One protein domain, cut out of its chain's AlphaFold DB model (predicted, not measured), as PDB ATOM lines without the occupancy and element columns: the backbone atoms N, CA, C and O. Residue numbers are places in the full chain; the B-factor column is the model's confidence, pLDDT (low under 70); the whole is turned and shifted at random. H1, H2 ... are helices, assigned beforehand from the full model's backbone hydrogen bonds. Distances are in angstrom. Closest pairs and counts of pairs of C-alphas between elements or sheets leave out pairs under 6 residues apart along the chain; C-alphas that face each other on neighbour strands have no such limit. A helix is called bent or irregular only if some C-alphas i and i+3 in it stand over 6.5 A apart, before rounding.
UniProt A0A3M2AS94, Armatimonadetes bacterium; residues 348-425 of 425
ATOM      1  N   ALA A 348     152.948 100.956 130.507       94.69
ATOM      2  CA  ALA A 348     152.515 102.237 129.949       94.69
ATOM      3  C   ALA A 348     151.531 102.990 130.866       94.69
ATOM      4  O   ALA A 348     151.542 104.220 130.912       94.69
ATOM      5  N   LEU A 349     150.662 102.269 131.586       95.94
ATOM      6  CA  LEU A 349     149.738 102.869 132.550       95.94
ATOM      7  C   LEU A 349     150.467 103.348 133.818       95.94
ATOM      8  O   LEU A 349     150.102 104.388 134.370       95.94
ATOM      9  N   GLU A 350     151.489 102.615 134.265       96.88
ATOM     10  CA  GLU A 350     152.372 103.026 135.362       96.88
ATOM     11  C   GLU A 350     153.188 104.269 134.993       96.88
ATOM     12  O   GLU A 350     153.232 105.220 135.774       96.88
ATOM     13  N   ASP A 351     153.751 104.320 133.783       97.38
ATOM     14  CA  ASP A 351     154.456 105.499 133.271       97.38
ATOM     15  C   ASP A 351     153.531 106.728 133.239       97.38
ATOM     16  O   ASP A 351     153.877 107.793 133.759       97.38
ATOM     17  N   GLU A 352     152.306 106.575 132.718       96.62
ATOM     18  CA  GLU A 352     151.291 107.636 132.718       96.62
ATOM     19  C   GLU A 352     150.939 108.090 134.145       96.62
ATOM     20  O   GLU A 352     150.775 109.285 134.411       96.62
ATOM     21  N   TRP A 353     150.843 107.155 135.089       97.06
ATOM     22  CA  TRP A 353     150.610 107.485 136.490       97.06
ATOM     23  C   TRP A 353     151.778 108.248 137.113       97.06
ATOM     24  O   TRP A 353     151.545 109.226 137.822       97.06
ATOM     25  N   HIS A 354     153.023 107.875 136.821       96.56
ATOM     26  CA  HIS A 354     154.197 108.607 137.291       96.56
ATOM     27  C   HIS A 354     154.247 110.040 136.744       96.56
ATOM     28  O   HIS A 354     154.534 110.972 137.504       96.56
ATOM     29  N   GLU A 355     153.891 110.253 135.475       96.31
ATOM     30  CA  GLU A 355     153.746 111.596 134.894       96.31
ATOM     31  C   GLU A 355     152.657 112.418 135.606       96.31
ATOM     32  O   GLU A 355     152.852 113.596 135.943       96.31
ATOM     33  N   LEU A 356     151.509 111.798 135.886       96.00
ATOM     34  CA  LEU A 356     150.412 112.430 136.613       96.00
ATOM     35  C   LEU A 356     150.804 112.748 138.057       96.00
ATOM     36  O   LEU A 356     150.527 113.848 138.527       96.00
ATOM     37  N   GLN A 357     151.504 111.851 138.752       94.94
ATOM     38  CA  GLN A 357     152.032 112.103 140.094       94.94
ATOM     39  C   GLN A 357     153.027 113.265 140.097       94.94
ATOM     40  O   GLN A 357     152.964 114.123 140.981       94.94
ATOM     41  N   ALA A 358     153.924 113.330 139.110       94.56
ATOM     42  CA  ALA A 358     154.836 114.456 138.956       94.56
ATOM     43  C   ALA A 358     154.061 115.769 138.755       94.56
ATOM     44  O   ALA A 358     154.356 116.756 139.430       94.56
ATOM     45  N   THR A 359     153.022 115.761 137.916       94.31
ATOM     46  CA  THR A 359     152.125 116.910 137.726       94.31
ATOM     47  C   THR A 359     151.440 117.299 139.041       94.31
ATOM     48  O   THR A 359     151.544 118.441 139.477       94.31
ATOM     49  N   LEU A 360     150.819 116.350 139.748       93.12
ATOM     50  CA  LEU A 360     150.129 116.605 141.017       93.12
ATOM     51  C   LEU A 360     151.055 117.182 142.092       93.12
ATOM     52  O   LEU A 360     150.623 118.039 142.863       93.12
ATOM     53  N   ARG A 361     152.318 116.739 142.146       91.19
ATOM     54  CA  ARG A 361     153.317 117.203 143.123       91.19
ATOM     55  C   ARG A 361     153.828 118.612 142.842       91.19
ATOM     56  O   ARG A 361     154.100 119.339 143.795       91.19
ATOM     57  N   HIS A 362     153.953 119.011 141.580       89.88
ATOM     58  CA  HIS A 362     154.609 120.274 141.220       89.88
ATOM     59  C   HIS A 362     153.635 121.368 140.764       89.88
ATOM     60  O   HIS A 362     153.933 122.547 140.930       89.88
ATOM     61  N   SER A 363     152.460 121.018 140.238       91.69
ATOM     62  CA  SER A 363     151.497 121.997 139.727       91.69
ATOM     63  C   SER A 363     150.728 122.687 140.851       91.69
ATOM     64  O   SER A 363     150.030 122.039 141.629       91.69
ATOM     65  N   GLU A 364     150.809 124.017 140.917       92.19
ATOM     66  CA  GLU A 364     150.017 124.831 141.853       92.19
ATOM     67  C   GLU A 364     148.531 124.907 141.480       92.19
ATOM     68  O   GLU A 364     147.697 125.200 142.332       92.19
ATOM     69  N   SER A 365     148.191 124.652 140.216       93.25
ATOM     70  CA  SER A 365     146.828 124.657 139.696       93.25
ATOM     71  C   SER A 365     146.588 123.450 138.789       93.25
ATOM     72  O   SER A 365     147.491 122.984 138.096       93.25
ATOM     73  N   LEU A 366     145.362 122.927 138.807       92.81
ATOM     74  CA  LEU A 366     144.966 121.740 138.056       92.81
ATOM     75  C   LEU A 366     143.620 121.985 137.369       92.81
ATOM     76  O   LEU A 366     142.659 122.396 138.023       92.81
ATOM     77  N   SER A 367     143.526 121.708 136.069       91.81
ATOM     78  CA  SER A 367     142.239 121.717 135.361       91.81
ATOM     79  C   SER A 367     141.347 120.558 135.825       91.81
ATOM     80  O   SER A 367     141.835 119.573 136.389       91.81
ATOM     81  N   LEU A 368     140.036 120.657 135.576       90.56
ATOM     82  CA  LEU A 368     139.109 119.554 135.837       90.56
ATOM     83  C   LEU A 368     139.498 118.316 135.016       90.56
ATOM     84  O   LEU A 368     139.583 117.227 135.579       90.56
ATOM     85  N   GLY A 369     139.865 118.502 133.747       91.50
ATOM     86  CA  GLY A 369     140.268 117.403 132.871       91.50
ATOM     87  C   GLY A 369     141.499 116.657 133.377       91.50
ATOM     88  O   GLY A 369     141.498 115.431 133.442       91.50
ATOM     89  N   THR A 370     142.535 117.362 133.841       92.75
ATOM     90  CA  THR A 370     143.711 116.689 134.417       92.75
ATOM     91  C   THR A 370     143.360 115.953 135.715       92.75
ATOM     92  O   THR A 370     143.882 114.867 135.959       92.75
ATOM     93  N   ALA A 371     142.444 116.489 136.530       93.31
ATOM     94  CA  ALA A 371     141.963 115.805 137.732       93.31
ATOM     95  C   ALA A 371     141.195 114.520 137.403       93.31
ATOM     96  O   ALA A 371     141.455 113.474 137.995       93.31
ATOM     97  N   LEU A 372     140.282 114.586 136.432       94.19
ATOM     98  CA  LEU A 372     139.521 113.430 135.968       94.19
ATOM     99  C   LEU A 372     140.436 112.374 135.346       94.19
ATOM    100  O   LEU A 372     140.260 111.196 135.641       94.19
ATOM    101  N   ARG A 373     141.452 112.782 134.573       95.25
ATOM    102  CA  ARG A 373     142.486 111.877 134.047       95.25
ATOM    103  C   ARG A 373     143.251 111.181 135.165       95.25
ATOM    104  O   ARG A 373     143.387 109.962 135.132       95.25
ATOM    105  N   ALA A 374     143.687 111.924 136.183       96.31
ATOM    106  CA  ALA A 374     144.369 111.347 137.337       96.31
ATOM    107  C   ALA A 374     143.500 110.314 138.068       96.31
ATOM    108  O   ALA A 374     143.971 109.215 138.352       96.31
ATOM    109  N   LEU A 375     142.223 110.628 138.308       96.44
ATOM    110  CA  LEU A 375     141.280 109.696 138.929       96.44
ATOM    111  C   LEU A 375     141.010 108.469 138.050       96.44
ATOM    112  O   LEU A 375     140.953 107.358 138.568       96.44
ATOM    113  N   ALA A 376     140.874 108.644 136.734       96.75
ATOM    114  CA  ALA A 376     140.639 107.556 135.787       96.75
ATOM    115  C   ALA A 376     141.812 106.564 135.744       96.75
ATOM    116  O   ALA A 376     141.606 105.352 135.826       96.75
ATOM    117  N   VAL A 377     143.046 107.077 135.665       97.69
ATOM    118  CA  VAL A 377     144.272 106.264 135.665       97.69
ATOM    119  C   VAL A 377     144.462 105.577 137.015       97.69
ATOM    120  O   VAL A 377     144.681 104.368 137.052       97.69
ATOM    121  N   TYR A 378     144.292 106.305 138.126       97.56
ATOM    122  CA  TYR A 378     144.366 105.739 139.476       97.56
ATOM    123  C   TYR A 378     143.362 104.591 139.668       97.56
ATOM    124  O   TYR A 378     143.730 103.498 140.099       97.56
ATOM    125  N   ARG A 379     142.109 104.804 139.246       97.06
ATOM    126  CA  ARG A 379     141.053 103.789 139.258       97.06
ATOM    127  C   ARG A 379     141.403 102.575 138.397       97.06
ATOM    128  O   ARG A 379     141.156 101.448 138.815       97.06
ATOM    129  N   MET A 380     141.928 102.785 137.188       97.94
ATOM    130  CA  MET A 380     142.257 101.686 136.275       97.94
ATOM    131  C   MET A 380     143.400 100.822 136.812       97.94
ATOM    132  O   MET A 380     143.297  99.599 136.758       97.94
ATOM    133  N   ARG A 381     144.441 101.438 137.384       97.19
ATOM    134  CA  ARG A 381     145.542 100.718 138.046       97.19
ATOM    135  C   ARG A 381     145.020  99.821 139.159       97.19
ATOM    136  O   ARG A 381     145.240  98.617 139.120       97.19
ATOM    137  N   ALA A 382     144.208 100.381 140.056       96.56
ATOM    138  CA  ALA A 382     143.582  99.627 141.137       96.56
ATOM    139  C   ALA A 382     142.776  98.419 140.630       96.56
ATOM    140  O   ALA A 382     142.886  97.322 141.167       96.56
ATOM    141  N   ILE A 383     142.012  98.584 139.545       96.69
ATOM    142  CA  ILE A 383     141.266  97.479 138.929       96.69
ATOM    143  C   ILE A 383     142.197  96.400 138.371       96.69
ATOM    144  O   ILE A 383     141.930  95.214 138.558       96.69
ATOM    145  N   LEU A 384     143.262  96.789 137.667       96.12
ATOM    146  CA  LEU A 384     144.230  95.842 137.116       96.12
ATOM    147  C   LEU A 384     144.996  95.108 138.226       96.12
ATOM    148  O   LEU A 384     145.388  93.958 138.032       96.12
ATOM    149  N   ASP A 385     145.178  95.734 139.382       95.62
ATOM    150  CA  ASP A 385     145.831  95.145 140.555       95.62
ATOM    151  C   ASP A 385     144.865  94.375 141.466       95.62
ATOM    152  O   ASP A 385     145.284  93.828 142.485       95.62
ATOM    153  N   TYR A 386     143.585  94.278 141.081       94.75
ATOM    154  CA  TYR A 386     142.516  93.664 141.875       94.75
ATOM    155  C   TYR A 386     142.348  94.306 143.271       94.75
ATOM    156  O   TYR A 386     141.937  93.646 144.226       94.75
ATOM    157  N   ASP A 387     142.649  95.603 143.387       95.25
ATOM    158  CA  ASP A 387     142.479  96.413 144.594       95.25
ATOM    159  C   ASP A 387     141.142  97.169 144.557       95.25
ATOM    160  O   ASP A 387     141.027  98.329 144.143       95.25
ATOM    161  N   ASP A 388     140.100  96.486 145.024       91.75
ATOM    162  CA  ASP A 388     138.755  97.044 145.146       91.75
ATOM    163  C   ASP A 388     138.694  98.267 146.077       91.75
ATOM    164  O   ASP A 388     137.887  99.169 145.847       91.75
ATOM    165  N   GLY A 389     139.561  98.333 147.092       92.06
ATOM    166  CA  GLY A 389     139.603  99.443 148.043       92.06
ATOM    167  C   GLY A 389     140.091 100.736 147.393       92.06
ATOM    168  O   GLY A 389     139.464 101.785 147.552       92.06
ATOM    169  N   GLN A 390     141.173 100.666 146.612       94.00
ATOM    170  CA  GLN A 390     141.673 101.819 145.857       94.00
ATOM    171  C   GLN A 390     140.737 102.220 144.714       94.00
ATOM    172  O   GLN A 390     140.539 103.416 144.491       94.00
ATOM    173  N   ARG A 391     140.100 101.254 144.033       94.50
ATOM    174  CA  ARG A 391     139.055 101.542 143.036       94.50
ATOM    175  C   ARG A 391     137.917 102.342 143.665       94.50
ATOM    176  O   ARG A 391     137.541 103.391 143.142       94.50
ATOM    177  N   ASP A 392     137.384 101.859 144.784       91.62
ATOM    178  CA  ASP A 392     136.262 102.499 145.473       91.62
ATOM    179  C   ASP A 392     136.658 103.871 146.026       91.62
ATOM    180  O   ASP A 392     135.864 104.812 146.002       91.62
ATOM    181  N   TYR A 393     137.908 104.026 146.465       92.44
ATOM    182  CA  TYR A 393     138.434 105.322 146.868       92.44
ATOM    183  C   TYR A 393     138.509 106.311 145.696       92.44
ATOM    184  O   TYR A 393     138.099 107.460 145.856       92.44
ATOM    185  N   ALA A 394     138.958 105.869 144.517       94.12
ATOM    186  CA  ALA A 394     138.986 106.691 143.307       94.12
ATOM    187  C   ALA A 394     137.586 107.190 142.932       94.12
ATOM    188  O   ALA A 394     137.387 108.376 142.661       94.12
ATOM    189  N   ASP A 395     136.605 106.288 142.966       92.62
ATOM    190  CA  ASP A 395     135.227 106.644 142.677       92.62
ATOM    191  C   ASP A 395     134.657 107.595 143.745       92.62
ATOM    192  O   ASP A 395     133.996 108.564 143.389       92.62
ATOM    193  N   ARG A 396     134.961 107.410 145.039       90.94
ATOM    194  CA  ARG A 396     134.573 108.376 146.084       90.94
ATOM    195  C   ARG A 396     135.117 109.773 145.780       90.94
ATOM    196  O   ARG A 396     134.360 110.741 145.803       90.94
ATOM    197  N   LEU A 397     136.404 109.879 145.445       92.19
ATOM    198  CA  LEU A 397     137.019 111.159 145.083       92.19
ATOM    199  C   LEU A 397     136.328 111.796 143.862       92.19
ATOM    200  O   LEU A 397     136.155 113.012 143.829       92.19
ATOM    201  N   LEU A 398     135.862 110.997 142.895       92.12
ATOM    202  CA  LEU A 398     135.098 111.489 141.743       92.12
ATOM    203  C   LEU A 398     133.799 112.212 142.146       92.12
ATOM    204  O   LEU A 398     133.440 113.202 141.503       92.12
ATOM    205  N   PHE A 399     133.103 111.733 143.185       89.62
ATOM    206  CA  PHE A 399     131.884 112.367 143.711       89.62
ATOM    207  C   PHE A 399     132.173 113.490 144.725       89.62
ATOM    208  O   PHE A 399     131.329 114.359 144.918       89.62
ATOM    209  N   GLU A 400     133.355 113.525 145.346       89.44
ATOM    210  CA  GLU A 400     133.774 114.631 146.228       89.44
ATOM    211  C   GLU A 400     134.279 115.864 145.452       89.44
ATOM    212  O   GLU A 400     134.267 116.984 145.979       89.44
ATOM    213  N   ALA A 401     134.731 115.674 144.208       89.69
ATOM    214  CA  ALA A 401     135.346 116.718 143.395       89.69
ATOM    215  C   ALA A 401     134.398 117.904 143.145       89.69
ATOM    216  O   ALA A 401     133.323 117.740 142.577       89.69
ATOM    217  N   ALA A 402     134.818 119.124 143.492       90.50
ATOM    218  CA  ALA A 402     134.062 120.333 143.169       90.50
ATOM    219  C   ALA A 402     134.072 120.613 141.656       90.50
ATOM    220  O   ALA A 402     135.133 120.653 141.019       90.50
ATOM    221  N   VAL A 403     132.886 120.852 141.092       90.38
ATOM    222  CA  VAL A 403     132.689 121.113 139.660       90.38
ATOM    223  C   VAL A 403     132.062 122.485 139.458       90.38
ATOM    224  O   VAL A 403     130.957 122.756 139.924       90.38
ATOM    225  N   TYR A 404     132.765 123.331 138.716       89.38
ATOM    226  CA  TYR A 404     132.407 124.727 138.480       89.38
ATOM    227  C   TYR A 404     131.842 124.925 137.068       89.38
ATOM    228  O   TYR A 404     132.111 124.108 136.181       89.38
ATOM    229  N   PRO A 405     131.064 125.996 136.822       79.75
ATOM    230  CA  PRO A 405     130.694 126.344 135.461       79.75
ATOM    231  C   PRO A 405     131.922 126.919 134.734       79.75
ATOM    232  O   PRO A 405     132.754 127.563 135.371       79.75
ATOM    233  N   PRO A 406     132.057 126.727 133.413       77.88
ATOM    234  CA  PRO A 406     133.075 127.422 132.637       77.88
ATOM    235  C   PRO A 406     132.686 128.905 132.415       77.88
ATOM    236  O   PRO A 406     131.526 129.173 132.091       77.88
ATOM    237  N   PRO A 407     133.628 129.868 132.503       85.12
ATOM    238  CA  PRO A 407     134.993 129.705 133.002       85.12
ATOM    239  C   PRO A 407     135.017 129.488 134.523       85.12
ATOM    240  O   PRO A 407     134.255 130.114 135.258       85.12
ATOM    241  N   GLU A 408     135.907 128.609 134.989       86.12
ATOM    242  CA  GLU A 408     136.027 128.308 136.420       86.12
ATOM    243  C   GLU A 408     136.576 129.517 137.208       86.12
ATOM    244  O   GLU A 408     137.391 130.273 136.668       86.12
ATOM    245  N   PRO A 409     136.202 129.688 138.493       90.50
ATOM    246  CA  PRO A 409     136.825 130.676 139.373       90.50
ATOM    247  C   PRO A 409     138.344 130.487 139.482       90.50
ATOM    248  O   PRO A 409     138.835 129.357 139.506       90.50
ATOM    249  N   GLU A 410     139.101 131.579 139.640       86.38
ATOM    250  CA  GLU A 410     140.573 131.532 139.694       86.38
ATOM    251  C   GLU A 410     141.118 130.615 140.802       86.38
ATOM    252  O   GLU A 410     142.152 129.961 140.633       86.38
ATOM    253  N   HIS A 411     140.424 130.536 141.943       93.00
ATOM    254  CA  HIS A 411     140.832 129.689 143.063       93.00
ATOM    255  C   HIS A 411     140.532 128.205 142.840       93.00
ATOM    256  O   HIS A 411     141.205 127.370 143.446       93.00
ATOM    257  N   ALA A 412     139.577 127.861 141.970       93.38
ATOM    258  CA  ALA A 412     139.086 126.493 141.795       93.38
ATOM    259  C   ALA A 412     140.208 125.531 141.386       93.38
ATOM    260  O   ALA A 412     140.384 124.473 141.992       93.38
ATOM    261  N   ALA A 413     141.028 125.927 140.411       93.25
ATOM    262  CA  ALA A 413     142.128 125.101 139.928       93.25
ATOM    263  C   ALA A 413     143.206 124.871 141.005       93.25
ATOM    264  O   ALA A 413     143.766 123.777 141.091       93.25
ATOM    265  N   LYS A 414     143.478 125.874 141.853       94.69
ATOM    266  CA  LYS A 414     144.437 125.762 142.967       94.69
ATOM    267  C   LYS A 414     143.900 124.882 144.093       94.69
ATOM    268  O   LYS A 414     144.600 123.991 144.570       94.69
ATOM    269  N   ALA A 415     142.640 125.090 144.478       94.06
ATOM    270  CA  ALA A 415     141.963 124.280 145.486       94.06
ATOM    271  C   ALA A 415     141.901 122.804 145.064       94.06
ATOM    272  O   ALA A 415     142.222 121.921 145.859       94.06
ATOM    273  N   ARG A 416     141.586 122.540 143.790       94.31
ATOM    274  CA  ARG A 416     141.584 121.196 143.201       94.31
ATOM    275  C   ARG A 416     142.960 120.538 143.246       94.31
ATOM    276  O   ARG A 416     143.051 119.379 143.642       94.31
ATOM    277  N   ALA A 417     144.017 121.265 142.873       94.31
ATOM    278  CA  ALA A 417     145.389 120.761 142.931       94.31
ATOM    279  C   ALA A 417     145.786 120.369 144.363       94.31
ATOM    280  O   ALA A 417     146.280 119.265 144.587       94.31
ATOM    281  N   ALA A 418     145.522 121.249 145.336       94.00
ATOM    282  CA  ALA A 418     145.808 120.993 146.745       94.00
ATOM    283  C   ALA A 418     145.010 119.795 147.283       94.00
ATOM    284  O   ALA A 418     145.592 118.885 147.873       94.00
ATOM    285  N   TRP A 419     143.699 119.756 147.026       93.69
ATOM    286  CA  TRP A 419     142.822 118.659 147.436       93.69
ATOM    287  C   TRP A 419     143.306 117.320 146.874       93.69
ATOM    288  O   TRP A 419     143.572 116.399 147.645       93.69
ATOM    289  N   LEU A 420     143.519 117.220 145.561       94.44
ATOM    290  CA  LEU A 420     143.880 115.950 144.932       94.44
ATOM    291  C   LEU A 420     145.273 115.469 145.362       94.44
ATOM    292  O   LEU A 420     145.462 114.279 145.610       94.44
ATOM    293  N   ARG A 421     146.226 116.393 145.552       93.44
ATOM    294  CA  ARG A 421     147.556 116.076 146.088       93.44
ATOM    295  C   ARG A 421     147.468 115.458 147.479       93.44
ATOM    296  O   ARG A 421     148.123 114.463 147.725       93.44
ATOM    297  N   THR A 422     146.635 115.979 148.378       91.75
ATOM    298  CA  THR A 422     146.499 115.386 149.726       91.75
ATOM    299  C   THR A 422     145.838 114.007 149.737       91.75
ATOM    300  O   THR A 422     145.948 113.289 150.728       91.75
ATOM    301  N   ARG A 423     145.132 113.638 148.661       92.12
ATOM    302  CA  ARG A 423     144.339 112.406 148.581       92.12
ATOM    303  C   ARG A 423     145.027 111.285 147.807       92.12
ATOM    304  O   ARG A 423     144.738 110.132 148.107       92.12
ATOM    305  N   LEU A 424     145.890 111.620 146.845       89.81
ATOM    306  CA  LEU A 424     146.570 110.674 145.948       89.81
ATOM    307  C   LEU A 424     148.110 110.671 146.069       89.81
ATOM    308  O   LEU A 424     148.765 109.990 145.276       89.81
ATOM    309  N   ALA A 425     148.690 111.467 146.979       68.25
ATOM    310  CA  ALA A 425     150.148 111.571 147.154       68.25
ATOM    311  C   ALA A 425     150.813 110.308 147.702       68.25
ATOM    312  O   ALA A 425     150.206 109.648 148.577       68.25
TER     313      ALA A 425
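Overview. This is residues 348 to 425 of the 425 residues of a protein of Armatimonadetes bacterium (UniProt A0A3M2AS94). Look first for a compact group of four helices, with H2 in the middle between H1 on one side and H3 on another. H2 and H3 lie side by side as a hairpin, H1 crosses H2 obliquely, and H4 is set farther along the long axis, its later residues packing on H1 and on the beginning of H2. You will find 78 printed residues with four named helices, H1 to H4 in order, and no named strand: the class is all helix. The radius of gyration of the C-alphas is 12.4 A and the spans are 38 by 23 by 19 A.

Arrangement. Begin with H1, residues 348 to 362, and go on to H2, residues 368 to 384, the hub. They form a helical hairpin and touch at Leu 356 and Ala 374, their closest C-alphas at 6.2 A, with a steep tilt of 43 degrees, opposite ways. H3, residues 388 to 400, makes a second helical hairpin with H2: a shallow tilt of 16 degrees, opposite ways, the closest C-alphas those of Arg 379 and Arg 391, 4.8 A. H4, residues 410 to 424, touches H2 at residues 368 to 371 alone, at a shallow tilt of 15 degrees, the same way; the closest C-alphas are those of Ala 371 and Leu 420, 7.5 A. H4 also touches H1, at a steep tilt of 56 degrees, opposite ways, closest at the C-alphas of Leu 360 and Arg 421, 5.7 A. H1 and H3 are apart, while H3 and H4 are near each other, with 9 pairs of C-alphas within 10 A. Every O i to N i+4 pair is within hydrogen-bond range in H1, H2 and H3, and 10 of 11 are in H4.

Along the chain. Find C-alpha 348 at (152.515, 102.237, 129.949), where H1 begins its 21.4 A. H2 runs 24.3 A from C-alpha 368 at (139.109, 119.554, 135.837), and H3 runs 18.3 A. H4 runs 22.6 A to C-alpha 424 at (146.570, 110.674, 145.948); it is only just irregular, C-alphas 410 and 413 being 6.6 A apart.

Size, cuts and confidence. The two C-alphas farthest apart, those of Tyr 386 and Glu 410, are 38.0 A from each other. The printed part has no cut and no long link. Mean pLDDT of the printed part is 92.7; look for low confidence, under 70, at residue 425, the chain's last.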